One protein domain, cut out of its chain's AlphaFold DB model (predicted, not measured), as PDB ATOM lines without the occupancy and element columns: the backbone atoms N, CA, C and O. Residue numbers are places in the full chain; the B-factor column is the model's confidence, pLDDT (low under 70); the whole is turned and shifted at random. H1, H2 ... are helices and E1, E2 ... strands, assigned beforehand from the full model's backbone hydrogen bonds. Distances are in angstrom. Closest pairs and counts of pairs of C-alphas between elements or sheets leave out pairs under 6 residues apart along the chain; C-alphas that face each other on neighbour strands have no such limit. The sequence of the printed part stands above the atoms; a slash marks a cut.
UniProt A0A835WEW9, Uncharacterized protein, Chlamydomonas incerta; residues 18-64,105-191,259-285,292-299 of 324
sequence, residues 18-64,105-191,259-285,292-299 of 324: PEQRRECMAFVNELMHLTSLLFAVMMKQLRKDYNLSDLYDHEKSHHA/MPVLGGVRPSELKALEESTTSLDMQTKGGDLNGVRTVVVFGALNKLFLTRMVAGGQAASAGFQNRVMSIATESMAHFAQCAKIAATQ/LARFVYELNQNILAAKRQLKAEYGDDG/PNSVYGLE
ATOM      1  N   PRO A  18     -20.726  26.806  26.975       70.25
ATOM      2  CA  PRO A  18     -21.874  26.560  26.095       70.25
ATOM      3  C   PRO A  18     -21.876  27.444  24.837       70.25
ATOM      4  O   PRO A  18     -22.263  27.003  23.759       70.25
ATOM      5  N   GLU A  19     -21.386  28.679  24.950       72.94
ATOM      6  CA  GLU A  19     -21.239  29.609  23.826       72.94
ATOM      7  C   GLU A  19     -20.217  29.105  22.797       72.94
ATOM      8  O   GLU A  19     -20.526  29.025  21.611       72.94
ATOM      9  N   GLN A  20     -19.045  28.641  23.242       71.81
ATOM     10  CA  GLN A  20     -18.019  28.077  22.355       71.81
ATOM     11  C   GLN A  20     -18.501  26.822  21.616       71.81
ATOM     12  O   GLN A  20     -18.132  26.602  20.458       71.81
ATOM     13  N   ARG A  21     -19.342  25.996  22.255       70.81
ATOM     14  CA  ARG A  21     -19.955  24.819  21.611       70.81
ATOM     15  C   ARG A  21     -20.940  25.224  20.519       70.81
ATOM     16  O   ARG A  21     -20.903  24.649  19.433       70.81
ATOM     17  N   ARG A  22     -21.757  26.253  20.766       73.62
ATOM     18  CA  ARG A  22     -22.681  26.813  19.767       73.62
ATOM     19  C   ARG A  22     -21.943  27.389  18.564       73.62
ATOM     20  O   ARG A  22     -22.316  27.084  17.435       73.62
ATOM     21  N   GLU A  23     -20.873  28.150  18.786       73.25
ATOM     22  CA  GLU A  23     -20.032  28.667  17.697       73.25
ATOM     23  C   GLU A  23     -19.403  27.541  16.868       73.25
ATOM     24  O   GLU A  23     -19.402  27.591  15.640       73.25
ATOM     25  N   CYS A  24     -18.891  26.500  17.532       74.44
ATOM     26  CA  CYS A  24     -18.320  25.335  16.862       74.44
ATOM     27  C   CYS A  24     -19.360  24.637  15.976       74.44
ATOM     28  O   CYS A  24     -19.104  24.376  14.802       74.44
ATOM     29  N   MET A  25     -20.561  24.394  16.505       75.38
ATOM     30  CA  MET A  25     -21.645  23.775  15.740       75.38
ATOM     31  C   MET A  25     -22.123  24.659  14.584       75.38
ATOM     32  O   MET A  25     -22.395  24.141  13.503       75.38
ATOM     33  N   ALA A  26     -22.169  25.981  14.766       77.56
ATOM     34  CA  ALA A  26     -22.469  26.917  13.686       77.56
ATOM     35  C   ALA A  26     -21.416  26.841  12.569       77.56
ATOM     36  O   ALA A  26     -21.777  26.754  11.398       77.56
ATOM     37  N   PHE A  27     -20.126  26.788  12.920       81.88
ATOM     38  CA  PHE A  27     -19.036  26.634  11.954       81.88
ATOM     39  C   PHE A  27     -19.138  25.311  11.194       81.88
ATOM     40  O   PHE A  27     -19.003  25.286   9.976       81.88
ATOM     41  N   VAL A  28     -19.401  24.211  11.904       81.56
ATOM     42  CA  VAL A  28     -19.547  22.880  11.303       81.56
ATOM     43  C   VAL A  28     -20.742  22.836  10.350       81.56
ATOM     44  O   VAL A  28     -20.607  22.319   9.245       81.56
ATOM     45  N   ASN A  29     -21.890  23.399  10.737       83.31
ATOM     46  CA  ASN A  29     -23.071  23.464   9.871       83.31
ATOM     47  C   ASN A  29     -22.796  24.266   8.596       83.31
ATOM     48  O   ASN A  29     -23.135  23.817   7.502       83.31
ATOM     49  N   GLU A  30     -22.141  25.416   8.741       85.62
ATOM     50  CA  GLU A  30     -21.772  26.287   7.628       85.62
ATOM     51  C   GLU A  30     -20.766  25.601   6.690       85.62
ATOM     52  O   GLU A  30     -20.939  25.591   5.473       85.62
ATOM     53  N   LEU A  31     -19.765  24.920   7.253       87.75
ATOM     54  CA  LEU A  31     -18.788  24.127   6.507       87.75
ATOM     55  C   LEU A  31     -19.459  22.995   5.716       87.75
ATOM     56  O   LEU A  31     -19.140  22.781   4.546       87.75
ATOM     57  N   MET A  32     -20.391  22.267   6.336       89.06
ATOM     58  CA  MET A  32     -21.147  21.192   5.689       89.06
ATOM     59  C   MET A  32     -22.021  21.717   4.546       89.06
ATOM     60  O   MET A  32     -22.032  21.118   3.468       89.06
ATOM     61  N   HIS A  33     -22.716  22.837   4.763       90.06
ATOM     62  CA  HIS A  33     -23.519  23.498   3.738       90.06
ATOM     63  C   HIS A  33     -22.652  23.944   2.550       90.06
ATOM     64  O   HIS A  33     -22.911  23.522   1.424       90.06
ATOM     65  N   LEU A  34     -21.569  24.697   2.785       91.25
ATOM     66  CA  LEU A  34     -20.693  25.178   1.709       91.25
ATOM     67  C   LEU A  34     -19.995  24.033   0.967       91.25
ATOM     68  O   LEU A  34     -19.794  24.124  -0.240       91.25
ATOM     69  N   THR A  35     -19.664  22.933   1.651       92.62
ATOM     70  CA  THR A  35     -19.110  21.728   1.005       92.62
ATOM     71  C   THR A  35     -20.140  21.070   0.082       92.62
ATOM     72  O   THR A  35     -19.808  20.689  -1.041       92.62
ATOM     73  N   SER A  36     -21.393  20.965   0.533       92.75
ATOM     74  CA  SER A  36     -22.512  20.459  -0.269       92.75
ATOM     75  C   SER A  36     -22.779  21.352  -1.487       92.75
ATOM     76  O   SER A  36     -22.838  20.857  -2.614       92.75
ATOM     77  N   LEU A  37     -22.845  22.672  -1.280       92.62
ATOM     78  CA  LEU A  37     -23.041  23.664  -2.336       92.62
ATOM     79  C   LEU A  37     -21.897  23.639  -3.356       92.62
ATOM     80  O   LEU A  37     -22.151  23.634  -4.560       92.62
ATOM     81  N   LEU A  38     -20.644  23.570  -2.893       93.38
ATOM     82  CA  LEU A  38     -19.465  23.496  -3.755       93.38
ATOM     83  C   LEU A  38     -19.553  22.284  -4.681       93.38
ATOM     84  O   LEU A  38     -19.377  22.414  -5.891       93.38
ATOM     85  N   PHE A  39     -19.872  21.117  -4.123       93.62
ATOM     86  CA  PHE A  39     -19.967  19.883  -4.891       93.62
ATOM     87  C   PHE A  39     -21.148  19.888  -5.871       93.62
ATOM     88  O   PHE A  39     -20.998  19.454  -7.011       93.62
ATOM     89  N   ALA A  40     -22.302  20.433  -5.474       92.12
ATOM     90  CA  ALA A  40     -23.444  20.597  -6.373       92.12
ATOM     91  C   ALA A  40     -23.094  21.505  -7.565       92.12
ATOM     92  O   ALA A  40     -23.321  21.137  -8.716       92.12
ATOM     93  N   VAL A  41     -22.465  22.658  -7.315       90.94
ATOM     94  CA  VAL A  41     -22.042  23.590  -8.373       90.94
ATOM     95  C   VAL A  41     -20.976  22.965  -9.283       90.94
ATOM     96  O   VAL A  41     -21.061  23.125 -10.501       90.94
ATOM     97  N   MET A  42     -20.029  22.193  -8.733       91.62
ATOM     98  CA  MET A  42     -19.066  21.412  -9.526       91.62
ATOM     99  C   MET A  42     -19.770  20.453 -10.487       91.62
ATOM    100  O   MET A  42     -19.462  20.432 -11.677       91.62
ATOM    101  N   MET A  43     -20.732  19.673  -9.992       91.31
ATOM    102  CA  MET A  43     -21.452  18.697 -10.809       91.31
ATOM    103  C   MET A  43     -22.303  19.365 -11.889       91.31
ATOM    104  O   MET A  43     -22.297  18.914 -13.034       91.31
ATOM    105  N   LYS A  44     -22.983  20.471 -11.563       88.00
ATOM    106  CA  LYS A  44     -23.724  21.276 -12.547       88.00
ATOM    107  C   LYS A  44     -22.806  21.800 -13.654       88.00
ATOM    108  O   LYS A  44     -23.135  21.696 -14.832       88.00
ATOM    109  N   GLN A  45     -21.621  22.281 -13.286       87.19
ATOM    110  CA  GLN A  45     -20.629  22.761 -14.244       87.19
ATOM    111  C   GLN A  45     -20.087  21.639 -15.144       87.19
ATOM    112  O   GLN A  45     -19.917  21.872 -16.338       87.19
ATOM    113  N   LEU A  46     -19.846  20.432 -14.612       88.00
ATOM    114  CA  LEU A  46     -19.437  19.271 -15.422       88.00
ATOM    115  C   LEU A  46     -20.513  18.867 -16.434       88.00
ATOM    116  O   LEU A  46     -20.179  18.537 -17.567       88.00
ATOM    117  N   ARG A  47     -21.788  18.969 -16.045       85.19
ATOM    118  CA  ARG A  47     -22.935  18.737 -16.931       85.19
ATOM    119  C   ARG A  47     -23.149  19.836 -17.976       85.19
ATOM    120  O   ARG A  47     -23.954  19.661 -18.880       85.19
ATOM    121  N   LYS A  48     -22.474  20.986 -17.856       81.25
ATOM    122  CA  LYS A  48     -22.794  22.209 -18.624       81.25
ATOM    123  C   LYS A  48     -24.228  22.702 -18.357       81.25
ATOM    124  O   LYS A  48     -24.853  23.338 -19.203       81.25
ATOM    125  N   ASP A  49     -24.747  22.427 -17.162       79.31
ATOM    126  CA  ASP A  49     -26.045  22.898 -16.690       79.31
ATOM    127  C   ASP A  49     -25.843  24.149 -15.827       79.31
ATOM    128  O   ASP A  49     -25.378  24.092 -14.688       79.31
ATOM    129  N   TYR A  50     -26.199  25.306 -16.380       77.50
ATOM    130  CA  TYR A  50     -25.990  26.602 -15.735       77.50
ATOM    131  C   TYR A  50     -27.229  27.121 -15.001       77.50
ATOM    132  O   TYR A  50     -27.191  28.240 -14.479       77.50
ATOM    133  N   ASN A  51     -28.313  26.345 -14.932       81.44
ATOM    134  CA  ASN A  51     -29.543  26.789 -14.297       81.44
ATOM    135  C   ASN A  51     -29.485  26.623 -12.770       81.44
ATOM    136  O   ASN A  51     -29.431  25.512 -12.246       81.44
ATOM    137  N   LEU A  52     -29.530  27.729 -12.030       82.62
ATOM    138  CA  LEU A  52     -29.479  27.705 -10.566       82.62
ATOM    139  C   LEU A  52     -30.838  27.393  -9.917       82.62
ATOM    140  O   LEU A  52     -30.854  27.012  -8.749       82.62
ATOM    141  N   SER A  53     -31.960  27.484 -10.648       81.38
ATOM    142  CA  SER A  53     -33.300  27.230 -10.084       81.38
ATOM    143  C   SER A  53     -33.515  25.787  -9.640       81.38
ATOM    144  O   SER A  53     -34.390  25.511  -8.824       81.38
ATOM    145  N   ASP A  54     -32.724  24.871 -10.192       81.62
ATOM    146  CA  ASP A  54     -32.863  23.434  -9.965       81.62
ATOM    147  C   ASP A  54     -32.037  22.960  -8.753       81.62
ATOM    148  O   ASP A  54     -31.964  21.763  -8.471       81.62
ATOM    149  N   LEU A  55     -31.402  23.890  -8.026       86.38
ATOM    150  CA  LEU A  55     -30.793  23.634  -6.724       86.38
ATOM    151  C   LEU A  55     -31.873  23.675  -5.641       86.38
ATOM    152  O   LEU A  55     -32.567  24.677  -5.478       86.38
ATOM    153  N   TYR A  56     -32.006  22.594  -4.879       85.19
ATOM    154  CA  TYR A  56     -33.063  22.461  -3.876       85.19
ATOM    155  C   TYR A  56     -32.526  22.004  -2.520       85.19
ATOM    156  O   TYR A  56     -31.413  21.500  -2.396       85.19
ATOM    157  N   ASP A  57     -33.352  22.158  -1.487       85.38
ATOM    158  CA  ASP A  57     -33.037  21.739  -0.121       85.38
ATOM    159  C   ASP A  57     -33.091  20.204   0.019       85.38
ATOM    160  O   ASP A  57     -34.153  19.585  -0.111       85.38
ATOM    161  N   HIS A  58     -31.938  19.584   0.291       83.12
ATOM    162  CA  HIS A  58     -31.775  18.127   0.417       83.12
ATOM    163  C   HIS A  58     -32.711  17.491   1.453       83.12
ATOM    164  O   HIS A  58     -33.084  16.331   1.306       83.12
ATOM    165  N   GLU A  59     -33.091  18.217   2.502       72.25
ATOM    166  CA  GLU A  59     -33.847  17.638   3.617       72.25
ATOM    167  C   GLU A  59     -35.348  17.809   3.483       72.25
ATOM    168  O   GLU A  59     -36.117  16.912   3.828       72.25
ATOM    169  N   LYS A  60     -35.774  18.964   2.965       67.38
ATOM    170  CA  LYS A  60     -37.197  19.266   2.758       67.38
ATOM    171  C   LYS A  60     -37.764  18.601   1.512       67.38
ATOM    172  O   LYS A  60     -38.975  18.610   1.300       67.38
ATOM    173  N   SER A  61     -36.904  18.054   0.666       60.22
ATOM    174  CA  SER A  61     -37.310  17.501  -0.610       60.22
ATOM    175  C   SER A  61     -37.630  16.008  -0.514       60.22
ATOM    176  O   SER A  61     -36.800  15.154  -0.212       60.22
ATOM    177  N   HIS A  62     -38.876  15.663  -0.831       57.97
ATOM    178  CA  HIS A  62     -39.323  14.278  -0.982       57.97
ATOM    179  C   HIS A  62     -39.004  13.735  -2.386       57.97
ATOM    180  O   HIS A  62     -39.879  13.175  -3.051       57.97
ATOM    181  N   HIS A  63     -37.777  13.919  -2.885       60.00
ATOM    182  CA  HIS A  63     -37.403  13.297  -4.156       60.00
ATOM    183  C   HIS A  63     -37.354  11.776  -3.995       60.00
ATOM    184  O   HIS A  63     -36.816  11.243  -3.024       60.00
ATOM    185  N   ALA A  64     -37.950  11.063  -4.953       54.69
ATOM    186  CA  ALA A  64     -37.896   9.609  -4.979       54.69
ATOM    187  C   ALA A  64     -36.433   9.139  -5.038       54.69
ATOM    188  O   ALA A  64     -35.609   9.768  -5.705       54.69
ATOM    189  N   MET A 105     -30.337  19.310  -8.323       86.06
ATOM    190  CA  MET A 105     -29.242  18.938  -7.419       86.06
ATOM    191  C   MET A 105     -29.529  19.334  -5.963       86.06
ATOM    192  O   MET A 105     -29.870  20.490  -5.700       86.06
ATOM    193  N   PRO A 106     -29.375  18.399  -5.006       87.50
ATOM    194  CA  PRO A 106     -29.636  18.673  -3.602       87.50
ATOM    195  C   PRO A 106     -28.486  19.440  -2.944       87.50
ATOM    196  O   PRO A 106     -27.323  19.054  -3.059       87.50
ATOM    197  N   VAL A 107     -28.823  20.447  -2.146       89.62
ATOM    198  CA  VAL A 107     -27.894  21.184  -1.282       89.62
ATOM    199  C   VAL A 107     -28.392  21.111   0.158       89.62
ATOM    200  O   VAL A 107     -29.578  21.312   0.431       89.62
ATOM    201  N   LEU A 108     -27.499  20.808   1.099       86.94
ATOM    202  CA  LEU A 108     -27.828  20.798   2.527       86.94
ATOM    203  C   LEU A 108     -28.241  22.201   2.986       86.94
ATOM    204  O   LEU A 108     -27.426  23.112   2.925       86.94
ATOM    205  N   GLY A 109     -29.481  22.380   3.450       79.88
ATOM    206  CA  GLY A 109     -30.012  23.689   3.854       79.88
ATOM    207  C   GLY A 109     -30.534  24.563   2.706       79.88
ATOM    208  O   GLY A 109     -30.986  25.678   2.957       79.88
ATOM    209  N   GLY A 110     -30.516  24.062   1.463       84.94
ATOM    210  CA  GLY A 110     -30.881  24.833   0.269       84.94
ATOM    211  C   GLY A 110     -29.842  25.900  -0.089       84.94
ATOM    212  O   GLY A 110     -28.765  25.921   0.489       84.94
ATOM    213  N   VAL A 111     -30.150  26.763  -1.058       85.25
ATOM    214  CA  VAL A 111     -29.287  27.890  -1.461       85.25
ATOM    215  C   VAL A 111     -29.837  29.171  -0.848       85.25
ATOM    216  O   VAL A 111     -31.025  29.467  -1.015       85.25
ATOM    217  N   ARG A 112     -28.998  29.943  -0.152       86.44
ATOM    218  CA  ARG A 112     -29.416  31.229   0.423       86.44
ATOM    219  C   ARG A 112     -29.575  32.297  -0.664       86.44
ATOM    220  O   ARG A 112     -28.852  32.262  -1.660       86.44
ATOM    221  N   PRO A 113     -30.471  33.286  -0.494       84.75
ATOM    222  CA  PRO A 113     -30.634  34.370  -1.465       84.75
ATOM    223  C   PRO A 113     -29.338  35.146  -1.739       84.75
ATOM    224  O   PRO A 113     -29.063  35.500  -2.885       84.75
ATOM    225  N   SER A 114     -28.520  35.381  -0.710       83.12
ATOM    226  CA  SER A 114     -27.211  36.035  -0.840       83.12
ATOM    227  C   SER A 114     -26.210  35.207  -1.649       83.12
ATOM    228  O   SER A 114     -25.481  35.755  -2.477       83.12
ATOM    229  N   GLU A 115     -26.206  33.887  -1.471       85.62
ATOM    230  CA  GLU A 115     -25.377  32.958  -2.249       85.62
ATOM    231  C   GLU A 115     -25.837  32.880  -3.696       85.62
ATOM    232  O   GLU A 115     -25.013  32.955  -4.604       85.62
ATOM    233  N   LEU A 116     -27.150  32.778  -3.917       85.56
ATOM    234  CA  LEU A 116     -27.737  32.772  -5.251       85.56
ATOM    235  C   LEU A 116     -27.337  34.039  -6.012       85.56
ATOM    236  O   LEU A 116     -26.817  33.949  -7.121       85.56
ATOM    237  N   LYS A 117     -27.477  35.204  -5.371       86.25
ATOM    238  CA  LYS A 117     -27.051  36.487  -5.929       86.25
ATOM    239  C   LYS A 117     -25.553  36.505  -6.242       86.25
ATOM    240  O   LYS A 117     -25.175  36.897  -7.340       86.25
ATOM    241  N   ALA A 118     -24.699  36.031  -5.333       85.38
ATOM    242  CA  ALA A 118     -23.255  35.961  -5.575       85.38
ATOM    243  C   ALA A 118     -22.898  35.039  -6.759       85.38
ATOM    244  O   ALA A 118     -21.995  35.345  -7.541       85.38
ATOM    245  N   LEU A 119     -23.612  33.921  -6.923       84.94
ATOM    246  CA  LEU A 119     -23.438  33.000  -8.048       84.94
ATOM    247  C   LEU A 119     -23.913  33.608  -9.375       84.94
ATOM    248  O   LEU A 119     -23.247  33.428 -10.399       84.94
ATOM    249  N   GLU A 120     -25.021  34.344  -9.369       83.81
ATOM    250  CA  GLU A 120     -25.537  35.063 -10.539       83.81
ATOM    251  C   GLU A 120     -24.597  36.203 -10.959       83.81
ATOM    252  O   GLU A 120     -24.192  36.272 -12.122       83.81
ATOM    253  N   GLU A 121     -24.171  37.035 -10.004       82.81
ATOM    254  CA  GLU A 121     -23.276  38.181 -10.223       82.81
ATOM    255  C   GLU A 121     -21.867  37.770 -10.657       82.81
ATOM    256  O   GLU A 121     -21.191  38.520 -11.359       82.81
ATOM    257  N   SER A 122     -21.420  36.566 -10.292       75.62
ATOM    258  CA  SER A 122     -20.098  36.064 -10.685       75.62
ATOM    259  C   SER A 122     -19.920  35.841 -12.191       75.62
ATOM    260  O   SER A 122     -18.800  35.637 -12.656       75.62
ATOM    261  N   THR A 123     -21.006  35.875 -12.971       68.31
ATOM    262  CA  THR A 123     -20.973  35.631 -14.417       68.31
ATOM    263  C   THR A 123     -20.940  36.969 -15.173       68.31
ATOM    264  O   THR A 123     -21.980  37.564 -15.437       68.31
ATOM    265  N   THR A 124     -19.745  37.458 -15.523       55.75
ATOM    266  CA  THR A 124     -19.532  38.833 -16.031       55.75
ATOM    267  C   THR A 124     -20.005  39.092 -17.474       55.75
ATOM    268  O   THR A 124     -20.117  40.253 -17.863       55.75
ATOM    269  N   SER A 125     -20.291  38.074 -18.302       53.47
ATOM    270  CA  SER A 125     -20.698  38.284 -19.706       53.47
ATOM    271  C   SER A 125     -22.072  37.693 -20.049       53.47
ATOM    272  O   SER A 125     -22.401  36.562 -19.701       53.47
ATOM    273  N   LEU A 126     -22.882  38.473 -20.779       51.44
ATOM    274  CA  LEU A 126     -24.228  38.097 -21.243       51.44
ATOM    275  C   LEU A 126     -24.206  36.858 -22.173       51.44
ATOM    276  O   LEU A 126     -25.144  36.063 -22.183       51.44
ATOM    277  N   ASP A 127     -23.101  36.660 -22.904       47.38
ATOM    278  CA  ASP A 127     -22.864  35.487 -23.758       47.38
ATOM    279  C   ASP A 127     -22.534  34.216 -22.943       47.38
ATOM    280  O   ASP A 127     -22.915  33.112 -23.341       47.38
ATOM    281  N   MET A 128     -21.910  34.348 -21.759       51.19
ATOM    282  CA  MET A 128     -21.699  33.225 -20.822       51.19
ATOM    283  C   MET A 128     -22.999  32.735 -20.181       51.19
ATOM    284  O   MET A 128     -23.075  31.577 -19.778       51.19
ATOM    285  N   GLN A 129     -24.018  33.591 -20.080       48.06
ATOM    286  CA  GLN A 129     -25.317  33.206 -19.523       48.06
ATOM    287  C   GLN A 129     -26.145  32.345 -20.492       48.06
ATOM    288  O   GLN A 129     -27.043  31.637 -20.049       48.06
ATOM    289  N   THR A 130     -25.856  32.388 -21.801       43.81
ATOM    290  CA  THR A 130     -26.721  31.800 -22.841       43.81
ATOM    291  C   THR A 130     -26.081  30.706 -23.700       43.81
ATOM    292  O   THR A 130     -26.829  29.902 -24.253       43.81
ATOM    293  N   LYS A 131     -24.745  30.629 -23.843       43.66
ATOM    294  CA  LYS A 131     -24.106  29.708 -24.817       43.66
ATOM    295  C   LYS A 131     -22.955  28.832 -24.313       43.66
ATOM    296  O   LYS A 131     -22.262  28.218 -25.119       43.66
ATOM    297  N   GLY A 132     -22.786  28.700 -23.004       47.91
ATOM    298  CA  GLY A 132     -21.735  27.868 -22.421       47.91
ATOM    299  C   GLY A 132     -20.969  28.674 -21.399       47.91
ATOM    300  O   GLY A 132     -20.028  29.394 -21.730       47.91
ATOM    301  N   GLY A 133     -21.416  28.586 -20.150       47.00
ATOM    302  CA  GLY A 133     -20.695  29.148 -19.024       47.00
ATOM    303  C   GLY A 133     -19.279  28.583 -18.964       47.00
ATOM    304  O   GLY A 133     -19.045  27.398 -19.213       47.00
ATOM    305  N   ASP A 134     -18.348  29.472 -18.644       53.25
ATOM    306  CA  ASP A 134     -16.913  29.232 -18.564       53.25
ATOM    307  C   ASP A 134     -16.590  27.818 -18.054       53.25
ATOM    308  O   ASP A 134     -16.878  27.487 -16.900       53.25
ATOM    309  N   LEU A 135     -15.949  26.980 -18.880       53.25
ATOM    310  CA  LEU A 135     -15.429  25.673 -18.439       53.25
ATOM    311  C   LEU A 135     -14.452  25.808 -17.254       53.25
ATOM    312  O   LEU A 135     -14.147  24.830 -16.576       53.25
ATOM    313  N   ASN A 136     -13.997  27.032 -16.983       55.78
ATOM    314  CA  ASN A 136     -13.170  27.411 -15.848       55.78
ATOM    315  C   ASN A 136     -13.893  27.301 -14.490       55.78
ATOM    316  O   ASN A 136     -13.232  27.368 -13.456       55.78
ATOM    317  N   GLY A 137     -15.223  27.131 -14.465       74.06
ATOM    318  CA  GLY A 137     -15.982  26.920 -13.230       74.06
ATOM    319  C   GLY A 137     -15.950  28.126 -12.290       74.06
ATOM    320  O   GLY A 137     -15.694  27.973 -11.098       74.06
ATOM    321  N   VAL A 138     -16.215  29.330 -12.808       83.25
ATOM    322  CA  VAL A 138     -16.177  30.588 -12.029       83.25
ATOM    323  C   VAL A 138     -17.040  30.496 -10.767       83.25
ATOM    324  O   VAL A 138     -16.582  30.815  -9.672       83.25
ATOM    325  N   ARG A 139     -18.257  29.960 -10.895       86.25
ATOM    326  CA  ARG A 139     -19.172  29.720  -9.769       86.25
ATOM    327  C   ARG A 139     -18.572  28.778  -8.721       86.25
ATOM    328  O   ARG A 139     -18.681  29.043  -7.528       86.25
ATOM    329  N   THR A 140     -17.879  27.723  -9.152       89.69
ATOM    330  CA  THR A 140     -17.153  26.808  -8.259       89.69
ATOM    331  C   THR A 140     -16.077  27.550  -7.467       89.69
ATOM    332  O   THR A 140     -15.951  27.362  -6.259       89.69
ATOM    333  N   VAL A 141     -15.325  28.438  -8.127       89.38
ATOM    334  CA  VAL A 141     -14.285  29.253  -7.480       89.38
ATOM    335  C   VAL A 141     -14.884  30.229  -6.463       89.38
ATOM    336  O   VAL A 141     -14.296  30.422  -5.402       89.38
ATOM    337  N   VAL A 142     -16.061  30.800  -6.732       90.00
ATOM    338  CA  VAL A 142     -16.771  31.685  -5.789       90.00
ATOM    339  C   VAL A 142     -17.148  30.942  -4.510       90.00
ATOM    340  O   VAL A 142     -16.835  31.418  -3.416       90.00
ATOM    341  N   VAL A 143     -17.749  29.753  -4.625       91.50
ATOM    342  CA  VAL A 143     -18.107  28.942  -3.448       91.50
ATOM    343  C   VAL A 143     -16.852  28.480  -2.702       91.50
ATOM    344  O   VAL A 143     -16.809  28.522  -1.474       91.50
ATOM    345  N   PHE A 144     -15.786  28.118  -3.419       92.62
ATOM    346  CA  PHE A 144     -14.496  27.798  -2.804       92.62
ATOM    347  C   PHE A 144     -13.890  29.006  -2.064       92.62
ATOM    348  O   PHE A 144     -13.316  28.866  -0.984       92.62
ATOM    349  N   GLY A 145     -14.062  30.218  -2.595       91.38
ATOM    350  CA  GLY A 145     -13.711  31.466  -1.919       91.38
ATOM    351  C   GLY A 145     -14.507  31.678  -0.629       91.38
ATOM    352  O   GLY A 145     -13.919  32.025   0.396       91.38
ATOM    353  N   ALA A 146     -15.818  31.410  -0.647       90.62
ATOM    354  CA  ALA A 146     -16.669  31.464   0.543       90.62
ATOM    355  C   ALA A 146     -16.232  30.444   1.608       90.62
ATOM    356  O   ALA A 146     -16.121  30.787   2.786       90.62
ATOM    357  N   LEU A 147     -15.878  29.224   1.189       90.69
ATOM    358  CA  LEU A 147     -15.325  28.189   2.064       90.69
ATOM    359  C   LEU A 147     -14.016  28.648   2.726       90.69
ATOM    360  O   LEU A 147     -13.866  28.556   3.944       90.69
ATOM    361  N   ASN A 148     -13.079  29.201   1.953       90.81
ATOM    362  CA  ASN A 148     -11.826  29.731   2.497       90.81
ATOM    363  C   ASN A 148     -12.065  30.905   3.455       90.81
ATOM    364  O   ASN A 148     -11.423  30.982   4.504       90.81
ATOM    365  N   LYS A 149     -13.014  31.796   3.136       89.88
ATOM    366  CA  LYS A 149     -13.424  32.896   4.018       89.88
ATOM    367  C   LYS A 149     -13.933  32.365   5.359       89.88
ATOM    368  O   LYS A 149     -13.532  32.892   6.391       89.88
ATOM    369  N   LEU A 150     -14.744  31.302   5.365       87.38
ATOM    370  CA  LEU A 150     -15.232  30.669   6.593       87.38
ATOM    371  C   LEU A 150     -14.075  30.187   7.486       87.38
ATOM    372  O   LEU A 150     -14.045  30.488   8.682       87.38
ATOM    373  N   PHE A 151     -13.098  29.478   6.907       85.19
ATOM    374  CA  PHE A 151     -11.911  29.031   7.642       85.19
ATOM    375  C   PHE A 151     -11.113  30.211   8.207       85.19
ATOM    376  O   PHE A 151     -10.786  30.207   9.394       85.19
ATOM    377  N   LEU A 152     -10.852  31.236   7.391       84.94
ATOM    378  CA  LEU A 152     -10.116  32.434   7.803       84.94
ATOM    379  C   LEU A 152     -10.813  33.179   8.945       84.94
ATOM    380  O   LEU A 152     -10.166  33.518   9.936       84.94
ATOM    381  N   THR A 153     -12.127  33.386   8.856       85.31
ATOM    382  CA  THR A 153     -12.892  34.045   9.922       85.31
ATOM    383  C   THR A 153     -12.807  33.251  11.224       85.31
ATOM    384  O   THR A 153     -12.600  33.837  12.289       85.31
ATOM    385  N   ARG A 154     -12.876  31.912  11.168       82.12
ATOM    386  CA  ARG A 154     -12.726  31.079  12.373       82.12
ATOM    387  C   ARG A 154     -11.313  31.132  12.956       82.12
ATOM    388  O   ARG A 154     -11.173  31.111  14.180       82.12
ATOM    389  N   MET A 155     -10.286  31.208  12.110       79.75
ATOM    390  CA  MET A 155      -8.897  31.373  12.550       79.75
ATOM    391  C   MET A 155      -8.696  32.708  13.274       79.75
ATOM    392  O   MET A 155      -8.131  32.724  14.364       79.75
ATOM    393  N   VAL A 156      -9.199  33.810  12.707       82.19
ATOM    394  CA  VAL A 156      -9.104  35.152  13.311       82.19
ATOM    395  C   VAL A 156      -9.865  35.228  14.636       82.19
ATOM    396  O   VAL A 156      -9.376  35.838  15.581       82.19
ATOM    397  N   ALA A 157     -11.008  34.547  14.747       79.69
ATOM    398  CA  ALA A 157     -11.778  34.451  15.988       79.69
ATOM    399  C   ALA A 157     -11.093  33.613  17.096       79.69
ATOM    400  O   ALA A 157     -11.685  33.395  18.148       79.69
ATOM    401  N   GLY A 158      -9.875  33.099  16.875       72.56
ATOM    402  CA  GLY A 158      -9.152  32.270  17.850       72.56
ATOM    403  C   GLY A 158      -9.748  30.870  18.030       72.56
ATOM    404  O   GLY A 158      -9.429  30.161  18.980       72.56
ATOM    405  N   GLY A 159     -10.621  30.457  17.112       68.00
ATOM    406  CA  GLY A 159     -11.470  29.281  17.240       68.00
ATOM    407  C   GLY A 159     -10.850  27.945  16.837       68.00
ATOM    408  O   GLY A 159     -11.555  26.936  16.820       68.00
ATOM    409  N   GLN A 160      -9.568  27.925  16.467       63.25
ATOM    410  CA  GLN A 160      -8.876  26.725  16.004       63.25
ATOM    411  C   GLN A 160      -7.766  26.321  16.977       63.25
ATOM    412  O   GLN A 160      -6.589  26.576  16.743       63.25
ATOM    413  N   ALA A 161      -8.144  25.624  18.049       64.12
ATOM    414  CA  ALA A 161      -7.197  24.947  18.942       64.12
ATOM    415  C   ALA A 161      -6.606  23.654  18.331       64.12
ATOM    416  O   ALA A 161      -5.861  22.936  18.991       64.12
ATOM    417  N   ALA A 162      -6.953  23.328  17.081       68.50
ATOM    418  CA  ALA A 162      -6.447  22.150  16.388       68.50
ATOM    419  C   ALA A 162      -4.979  22.327  15.976       68.50
ATOM    420  O   ALA A 162      -4.560  23.425  15.609       68.50
ATOM    421  N   SER A 163      -4.213  21.233  15.962       76.81
ATOM    422  CA  SER A 163      -2.817  21.255  15.513       76.81
ATOM    423  C   SER A 163      -2.675  21.795  14.080       76.81
ATOM    424  O   SER A 163      -3.503  21.521  13.207       76.81
ATOM    425  N   ALA A 164      -1.577  22.507  13.805       77.19
ATOM    426  CA  ALA A 164      -1.283  23.046  12.472       77.19
ATOM    427  C   ALA A 164      -1.280  21.959  11.376       77.19
ATOM    428  O   ALA A 164      -1.682  22.207  10.241       77.19
ATOM    429  N   GLY A 165      -0.883  20.724  11.717       82.31
ATOM    430  CA  GLY A 165      -0.921  19.585  10.795       82.31
ATOM    431  C   GLY A 165      -2.339  19.208  10.356       82.31
ATOM    432  O   GLY A 165      -2.562  18.946   9.174       82.31
ATOM    433  N   PHE A 166      -3.310  19.230  11.275       81.38
ATOM    434  CA  PHE A 166      -4.714  18.970  10.947       81.38
ATOM    435  C   PHE A 166      -5.292  20.069  10.049       81.38
ATOM    436  O   PHE A 166      -5.889  19.765   9.018       81.38
ATOM    437  N   GLN A 167      -5.050  21.336  10.395       79.75
ATOM    438  CA  GLN A 167      -5.521  22.488   9.619       79.75
ATOM    439  C   GLN A 167      -4.992  22.446   8.176       79.75
ATOM    440  O   GLN A 167      -5.764  22.546   7.221       79.75
ATOM    441  N   ASN A 168      -3.690  22.188   8.013       84.38
ATOM    442  CA  ASN A 168      -3.072  22.033   6.698       84.38
ATOM    443  C   ASN A 168      -3.683  20.871   5.909       84.38
ATOM    444  O   ASN A 168      -3.907  21.002   4.707       84.38
ATOM    445  N   ARG A 169      -3.991  19.742   6.564       87.19
ATOM    446  CA  ARG A 169      -4.613  18.604   5.879       87.19
ATOM    447  C   ARG A 169      -6.020  18.934   5.389       87.19
ATOM    448  O   ARG A 169      -6.336  18.581   4.258       87.19
ATOM    449  N   VAL A 170      -6.838  19.618   6.189       85.06
ATOM    450  CA  VAL A 170      -8.198  20.020   5.788       85.06
ATOM    451  C   VAL A 170      -8.157  20.948   4.571       85.06
ATOM    452  O   VAL A 170      -8.852  20.695   3.587       85.06
ATOM    453  N   MET A 171      -7.284  21.960   4.580       84.81
ATOM    454  CA  MET A 171      -7.137  22.872   3.436       84.81
ATOM    455  C   MET A 171      -6.533  22.181   2.203       84.81
ATOM    456  O   MET A 171      -6.931  22.472   1.073       84.81
ATOM    457  N   SER A 172      -5.617  21.225   2.402       90.25
ATOM    458  CA  SER A 172      -5.092  20.380   1.320       90.25
ATOM    459  C   SER A 172      -6.204  19.566   0.666       90.25
ATOM    460  O   SER A 172      -6.307  19.580  -0.552       90.25
ATOM    461  N   ILE A 173      -7.085  18.930   1.448       90.94
ATOM    462  CA  ILE A 173      -8.230  18.166   0.919       90.94
ATOM    463  C   ILE A 173      -9.154  19.074   0.096       90.94
ATOM    464  O   ILE A 173      -9.573  18.702  -1.000       90.94
ATOM    465  N   ALA A 174      -9.441  20.284   0.583       89.44
ATOM    466  CA  ALA A 174     -10.262  21.245  -0.149       89.44
ATOM    467  C   ALA A 174      -9.604  21.648  -1.487       89.44
ATOM    468  O   ALA A 174     -10.267  21.690  -2.521       89.44
ATOM    469  N   THR A 175      -8.288  21.856  -1.505       92.25
ATOM    470  CA  THR A 175      -7.535  22.181  -2.729       92.25
ATOM    471  C   THR A 175      -7.440  20.984  -3.688       92.25
ATOM    472  O   THR A 175      -7.604  21.143  -4.897       92.25
ATOM    473  N   GLU A 176      -7.237  19.774  -3.161       94.06
ATOM    474  CA  GLU A 176      -7.268  18.508  -3.908       94.06
ATOM    475  C   GLU A 176      -8.625  18.324  -4.605       94.06
ATOM    476  O   GLU A 176      -8.665  17.955  -5.778       94.06
ATOM    477  N   SER A 177      -9.735  18.668  -3.941       91.69
ATOM    478  CA  SER A 177     -11.073  18.599  -4.546       91.69
ATOM    479  C   SER A 177     -11.216  19.507  -5.777       91.69
ATOM    480  O   SER A 177     -11.728  19.069  -6.808       91.69
ATOM    481  N   MET A 178     -10.669  20.729  -5.727       93.00
ATOM    482  CA  MET A 178     -10.642  21.653  -6.868       93.00
ATOM    483  C   MET A 178      -9.768  21.119  -8.009       93.00
ATOM    484  O   MET A 178     -10.123  21.253  -9.181       93.00
ATOM    485  N   ALA A 179      -8.643  20.480  -7.682       93.38
ATOM    486  CA  ALA A 179      -7.770  19.861  -8.674       93.38
ATOM    487  C   ALA A 179      -8.450  18.675  -9.380       93.38
ATOM    488  O   ALA A 179      -8.353  18.558 -10.603       93.38
ATOM    489  N   HIS A 180      -9.177  17.828  -8.644       93.62
ATOM    490  CA  HIS A 180      -9.963  16.734  -9.221       93.62
ATOM    491  C   HIS A 180     -11.108  17.245 -10.092       93.62
ATOM    492  O   HIS A 180     -11.288  16.758 -11.207       93.62
ATOM    493  N   PHE A 181     -11.821  18.283  -9.647       92.25
ATOM    494  CA  PHE A 181     -12.817  18.952 -10.479       92.25
ATOM    495  C   PHE A 181     -12.204  19.458 -11.795       92.25
ATOM    496  O   PHE A 181     -12.742  19.182 -12.864       92.25
ATOM    497  N   ALA A 182     -11.038  20.110 -11.749       91.00
ATOM    498  CA  ALA A 182     -10.346  20.570 -12.953       91.00
ATOM    499  C   ALA A 182      -9.898  19.416 -13.873       91.00
ATOM    500  O   ALA A 182      -9.880  19.570 -15.093       91.00
ATOM    501  N   GLN A 183      -9.540  18.251 -13.320       92.38
ATOM    502  CA  GLN A 183      -9.255  17.047 -14.110       92.38
ATOM    503  C   GLN A 183     -10.513  16.537 -14.825       92.38
ATOM    504  O   GLN A 183     -10.453  16.267 -16.021       92.38
ATOM    505  N   CYS A 184     -11.654  16.472 -14.135       91.56
ATOM    506  CA  CYS A 184     -12.935  16.115 -14.748       91.56
ATOM    507  C   CYS A 184     -13.368  17.139 -15.805       91.56
ATOM    508  O   CYS A 184     -13.795  16.750 -16.887       91.56
ATOM    509  N   ALA A 185     -13.181  18.435 -15.546       88.62
ATOM    510  CA  ALA A 185     -13.494  19.497 -16.497       88.62
ATOM    511  C   ALA A 185     -12.664  19.375 -17.784       88.62
ATOM    512  O   ALA A 185     -13.188  19.606 -18.867       88.62
ATOM    513  N   LYS A 186     -11.397  18.941 -17.701       87.81
ATOM    514  CA  LYS A 186     -10.585  18.634 -18.893       87.81
ATOM    515  C   LYS A 186     -11.167  17.486 -19.708       87.81
ATOM    516  O   LYS A 186     -11.154  17.578 -20.928       87.81
ATOM    517  N   ILE A 187     -11.669  16.435 -19.059       89.25
ATOM    518  CA  ILE A 187     -12.345  15.329 -19.750       89.25
ATOM    519  C   ILE A 187     -13.600  15.864 -20.448       89.25
ATOM    520  O   ILE A 187     -13.723  15.700 -21.652       89.25
ATOM    521  N   ALA A 188     -14.452  16.609 -19.738       84.81
ATOM    522  CA  ALA A 188     -15.666  17.209 -20.301       84.81
ATOM    523  C   ALA A 188     -15.398  18.234 -21.430       84.81
ATOM    524  O   ALA A 188     -16.250  18.454 -22.290       84.81
ATOM    525  N   ALA A 189     -14.229  18.885 -21.419       82.19
ATOM    526  CA  ALA A 189     -13.791  19.838 -22.441       82.19
ATOM    527  C   ALA A 189     -13.177  19.172 -23.678       82.19
ATOM    528  O   ALA A 189     -13.125  19.784 -24.747       82.19
ATOM    529  N   THR A 190     -12.625  17.968 -23.517       85.31
ATOM    530  CA  THR A 190     -11.900  17.273 -24.580       85.31
ATOM    531  C   THR A 190     -12.914  16.596 -25.482       85.31
ATOM    532  O   THR A 190     -13.281  15.453 -25.261       85.31
ATOM    533  N   GLN A 191     -13.369  17.325 -26.492       79.38
ATOM    534  CA  GLN A 191     -14.264  16.791 -27.510       79.38
ATOM    535  C   GLN A 191     -13.496  15.911 -28.495       79.38
ATOM    536  O   GLN A 191     -12.330  16.192 -28.816       79.38
ATOM    537  N   LEU A 259     -24.661  12.198 -11.828       87.81
ATOM    538  CA  LEU A 259     -24.048  13.294 -11.059       87.81
ATOM    539  C   LEU A 259     -24.913  13.761  -9.881       87.81
ATOM    540  O   LEU A 259     -24.412  13.903  -8.767       87.81
ATOM    541  N   ALA A 260     -26.224  13.921 -10.083       85.25
ATOM    542  CA  ALA A 260     -27.148  14.284  -9.002       85.25
ATOM    543  C   ALA A 260     -27.180  13.233  -7.881       85.25
ATOM    544  O   ALA A 260     -27.294  13.578  -6.703       85.25
ATOM    545  N   ARG A 261     -27.009  11.950  -8.227       84.19
ATOM    546  CA  ARG A 261     -26.885  10.869  -7.247       84.19
ATOM    547  C   ARG A 261     -25.611  11.009  -6.425       84.19
ATOM    548  O   ARG A 261     -25.673  10.829  -5.214       84.19
ATOM    549  N   PHE A 262     -24.482  11.346  -7.049       89.38
ATOM    550  CA  PHE A 262     -23.234  11.564  -6.315       89.38
ATOM    551  C   PHE A 262     -23.372  12.698  -5.298       89.38
ATOM    552  O   PHE A 262     -22.929  12.547  -4.161       89.38
ATOM    553  N   VAL A 263     -24.037  13.803  -5.665       90.44
ATOM    554  CA  VAL A 263     -24.319  14.907  -4.729       90.44
ATOM    555  C   VAL A 263     -25.224  14.432  -3.590       90.44
ATOM    556  O   VAL A 263     -24.938  14.681  -2.419       90.44
ATOM    557  N   TYR A 264     -26.283  13.690  -3.912       88.31
ATOM    558  CA  TYR A 264     -27.191  13.131  -2.914       88.31
ATOM    559  C   TYR A 264     -26.473  12.198  -1.925       88.31
ATOM    560  O   TYR A 264     -26.647  12.328  -0.713       88.31
ATOM    561  N   GLU A 265     -25.657  11.266  -2.420       88.50
ATOM    562  CA  GLU A 265     -24.895  10.322  -1.595       88.50
ATOM    563  C   GLU A 265     -23.861  11.044  -0.722       88.50
ATOM    564  O   GLU A 265     -23.731  10.720   0.462       88.50
ATOM    565  N   LEU A 266     -23.189  12.074  -1.250       91.81
ATOM    566  CA  LEU A 266     -22.307  12.930  -0.457       91.81
ATOM    567  C   LEU A 266     -23.070  13.595   0.695       91.81
ATOM    568  O   LEU A 266     -22.634  13.513   1.844       91.81
ATOM    569  N   ASN A 267     -24.222  14.202   0.414       90.94
ATOM    570  CA  ASN A 267     -25.048  14.852   1.431       90.94
ATOM    571  C   ASN A 267     -25.507  13.859   2.509       90.94
ATOM    572  O   ASN A 267     -25.453  14.172   3.698       90.94
ATOM    573  N   GLN A 268     -25.887  12.634   2.128       88.44
ATOM    574  CA  GLN A 268     -26.217  11.574   3.088       88.44
ATOM    575  C   GLN A 268     -25.026  11.206   3.982       88.44
ATOM    576  O   GLN A 268     -25.193  11.053   5.195       88.44
ATOM    577  N   ASN A 269     -23.822  11.112   3.415       90.69
ATOM    578  CA  ASN A 269     -22.604  10.827   4.175       90.69
ATOM    579  C   ASN A 269     -22.259  11.962   5.151       90.69
ATOM    580  O   ASN A 269     -21.920  11.698   6.306       90.69
ATOM    581  N   ILE A 270     -22.406  13.222   4.726       90.00
ATOM    582  CA  ILE A 270     -22.215  14.399   5.587       90.00
ATOM    583  C   ILE A 270     -23.209  14.378   6.757       90.00
ATOM    584  O   ILE A 270     -22.816  14.545   7.913       90.00
ATOM    585  N   LEU A 271     -24.490  14.106   6.487       86.19
ATOM    586  CA  LEU A 271     -25.515  13.998   7.528       86.19
ATOM    587  C   LEU A 271     -25.244  12.838   8.493       86.19
ATOM    588  O   LEU A 271     -25.449  12.979   9.699       86.19
ATOM    589  N   ALA A 272     -24.757  11.701   7.994       86.69
ATOM    590  CA  ALA A 272     -24.355  10.581   8.837       86.69
ATOM    591  C   ALA A 272     -23.191  10.956   9.772       86.69
ATOM    592  O   ALA A 272     -23.253  10.648  10.963       86.69
ATOM    593  N   ALA A 273     -22.185  11.683   9.273       86.00
ATOM    594  CA  ALA A 273     -21.089  12.203  10.090       86.00
ATOM    595  C   ALA A 273     -21.584  13.217  11.142       86.00
ATOM    596  O   ALA A 273     -21.213  13.131  12.313       86.00
ATOM    597  N   LYS A 274     -22.503  14.124  10.774       82.00
ATOM    598  CA  LYS A 274     -23.127  15.082  11.708       82.00
ATOM    599  C   LYS A 274     -23.867  14.388  12.853       82.00
ATOM    600  O   LYS A 274     -23.780  14.833  13.995       82.00
ATOM    601  N   ARG A 275     -24.574  13.282  12.585       80.50
ATOM    602  CA  ARG A 275     -25.279  12.510  13.628       80.50
ATOM    603  C   ARG A 275     -24.322  11.962  14.689       80.50
ATOM    604  O   ARG A 275     -24.680  11.959  15.864       80.50
ATOM    605  N   GLN A 276     -23.116  11.548  14.297       77.38
ATOM    606  CA  GLN A 276     -22.084  11.113  15.245       77.38
ATOM    607  C   GLN A 276     -21.618  12.276  16.132       77.38
ATOM    608  O   GLN A 276     -21.504  12.106  17.342       77.38
ATOM    609  N   LEU A 277     -21.452  13.473  15.557       70.88
ATOM    610  CA  LEU A 277     -21.103  14.682  16.313       70.88
ATOM    611  C   LEU A 277     -22.211  15.102  17.294       70.88
ATOM    612  O   LEU A 277     -21.911  15.419  18.444       70.88
ATOM    613  N   LYS A 278     -23.493  15.063  16.891       67.81
ATOM    614  CA  LYS A 278     -24.628  15.399  17.782       67.81
ATOM    615  C   LYS A 278     -24.678  14.472  19.005       67.81
ATOM    616  O   LYS A 278     -24.931  14.940  20.112       67.81
ATOM    617  N   ALA A 279     -24.387  13.181  18.828       65.12
ATOM    618  CA  ALA A 279     -24.322  12.224  19.936       65.12
ATOM    619  C   ALA A 279     -23.200  12.543  20.945       65.12
ATOM    620  O   ALA A 279     -23.314  12.196  22.118       65.12
ATOM    621  N   GLU A 280     -22.129  13.201  20.500       62.06
ATOM    622  CA  GLU A 280     -20.963  13.512  21.324       62.06
ATOM    623  C   GLU A 280     -21.063  14.856  22.065       62.06
ATOM    624  O   GLU A 280     -20.572  14.963  23.190       62.06
ATOM    625  N   TYR A 281     -21.700  15.863  21.456       56.28
ATOM    626  CA  TYR A 281     -21.771  17.234  21.986       56.28
ATOM    627  C   TYR A 281     -23.099  17.593  22.670       56.28
ATOM    628  O   TYR A 281     -23.174  18.648  23.296       56.28
ATOM    629  N   GLY A 282     -24.100  16.706  22.636       52.59
ATOM    630  CA  GLY A 282     -25.404  16.935  23.259       52.59
ATOM    631  C   GLY A 282     -26.340  17.793  22.402       52.59
ATOM    632  O   GLY A 282     -25.921  18.512  21.496       52.59
ATOM    633  N   ASP A 283     -27.641  17.655  22.653       52.03
ATOM    634  CA  ASP A 283     -28.688  18.396  21.955       52.03
ATOM    635  C   ASP A 283     -29.012  19.689  22.711       52.03
ATOM    636  O   ASP A 283     -29.847  19.701  23.612       52.03
ATOM    637  N   ASP A 284     -28.346  20.787  22.356       49.09
ATOM    638  CA  ASP A 284     -28.578  22.100  22.978       49.09
ATOM    639  C   ASP A 284     -29.893  22.769  22.503       49.09
ATOM    640  O   ASP A 284     -30.080  23.977  22.676       49.09
ATOM    641  N   GLY A 285     -30.811  22.017  21.879       45.62
ATOM    642  CA  GLY A 285     -32.107  22.512  21.402       45.62
ATOM    643  C   GLY A 285     -32.046  23.295  20.086       45.62
ATOM    644  O   GLY A 285     -33.033  23.912  19.689       45.62
ATOM    645  N   PRO A 292     -31.252  30.434  10.584       39.09
ATOM    646  CA  PRO A 292     -30.815  31.575   9.763       39.09
ATOM    647  C   PRO A 292     -29.712  32.440  10.386       39.09
ATOM    648  O   PRO A 292     -29.119  33.274   9.711       39.09
ATOM    649  N   ASN A 293     -29.416  32.257  11.671       41.69
ATOM    650  CA  ASN A 293     -28.477  33.104  12.390       41.69
ATOM    651  C   ASN A 293     -27.066  32.532  12.245       41.69
ATOM    652  O   ASN A 293     -26.551  31.847  13.134       41.69
ATOM    653  N   SER A 294     -26.463  32.792  11.082       44.69
ATOM    654  CA  SER A 294     -25.053  32.519  10.833       44.69
ATOM    655  C   SER A 294     -24.212  33.297  11.852       44.69
ATOM    656  O   SER A 294     -24.176  34.523  11.883       44.69
ATOM    657  N   VAL A 295     -23.504  32.580  12.720       40.84
ATOM    658  CA  VAL A 295     -22.575  33.177  13.697       40.84
ATOM    659  C   VAL A 295     -21.369  33.840  12.993       40.84
ATOM    660  O   VAL A 295     -20.574  34.532  13.619       40.84
ATOM    661  N   TYR A 296     -21.240  33.675  11.669       42.03
ATOM    662  CA  TYR A 296     -20.102  34.124  10.859       42.03
ATOM    663  C   TYR A 296     -20.408  35.273   9.879       42.03
ATOM    664  O   TYR A 296     -19.630  35.496   8.951       42.03
ATOM    665  N   GLY A 297     -21.476  36.047  10.103       36.38
ATOM    666  CA  GLY A 297     -21.684  37.329   9.411       36.38
ATOM    667  C   GLY A 297     -22.063  37.211   7.930       36.38
ATOM    668  O   GLY A 297     -21.704  38.070   7.126       36.38
ATOM    669  N   LEU A 298     -22.777  36.149   7.560       41.62
ATOM    670  CA  LEU A 298     -23.651  36.139   6.385       41.62
ATOM    671  C   LEU A 298     -25.073  36.389   6.903       41.62
ATOM    672  O   LEU A 298     -25.879  35.467   7.013       41.62
ATOM    673  N   GLU A 299     -25.326  37.602   7.390       38.38
ATOM    674  CA  GLU A 299     -26.671  38.033   7.765       38.38
ATOM    675  C   GLU A 299     -27.457  38.244   6.469       38.38
ATOM    676  O   GLU A 299     -27.219  39.203   5.735       38.38
TER     677      GLU A 299
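This is residues 18 to 64, 105 to 191, 259 to 285 and 292 to 299 of the 324 residues of an uncharacterized protein of Chlamydomonas incerta (UniProt A0A835WEW9). One long helix, H1, runs through the middle, with the long helices H3, H4 and H5 round it, their lines at shallow tilts to its own, and a tiny sheet of two strands, E1 and E2, beside the later half of H1. The short helix H2 lies farther out, near the first turns of H3, and H4 reaches H1 only with its later part, residues 181 to 188. The printed part has 169 residues with five named helices and two named strands, in the order H1, E1, E2, H2, H3, H4, H5; the sheet, of order E1, E2, is parallel, and the class is mostly helix. The whole is compact, with a radius of gyration of the C-alphas of 16.8 A and spans of 52 by 38 by 28 A.

H1, residues 18 to 46, begins with C-alpha 18 at (-21.874, 26.560, 26.095) and is 42.2 A long. E1 is residues 55 to 57, 7.2 A, and E2 is residues 105 to 107, 6.7 A. H2 is residues 113 to 121, 12.1 A, and H3 is residues 138 to 156, 26.7 A. H4, residues 164 to 189, begins with C-alpha 164 at (-1.283, 23.046, 12.472) and is 37.2 A long. H5, residues 259 to 281, is 33.4 A long and ends with C-alpha 281 at (-21.771, 17.234, 21.986).

H1 is the hub, touching three helices. H1, H3 and H4 form an up and down bundle, each running against the one before it. H1 touches H3 at a shallow tilt of 16 degrees, opposite ways, closest at the C-alphas of Leu 38 and Val 143, 5.6 A. H1 touches H4 at 17 degrees, shallow, the same way, with residues 42 to 46 and 181 to 188 alone; the closest C-alphas are those of Leu 46 and Ala 185, 6.0 A. H3 and H4 are near each other, with 15 pairs of C-alphas within 10 A. H1 touches H5 at a shallow tilt of 9 degrees, opposite ways, closest at the C-alphas of Ala 40 and Val 263, 6.0 A. E1 and E2 are parallel neighbours, with N 107 and O 56 within hydrogen-bond range at 2.8 A. The closest C-alphas of H1 and E2, Ser 36 and Val 107, are 5.5 A apart. H2 only just touches H3, with 3 pairs of C-alphas within 8 A, closest at Leu 119 and Arg 139, 5.6 A, at a steep tilt of 50 degrees. Every O i to N i+4 pair is within hydrogen-bond range in H1, H2, H3, H4 and H5.

The C-alphas farthest apart are those of Pro 18 and Gln 191, 55.0 A. Three cuts leave C-alpha gaps of 13.0 A from 64 to 105, 19.5 A from 191 to 259 and 14.8 A from 285 to 292. The link from H2 to H3 is long, and residues 161 to 166, of which 164 to 166 belong to H4, stand free. Mean pLDDT of the printed part is 77.8; residues 60 to 64, 123 to 136, 159 to 162, 278 to 285 and 292 to 299 are under 70.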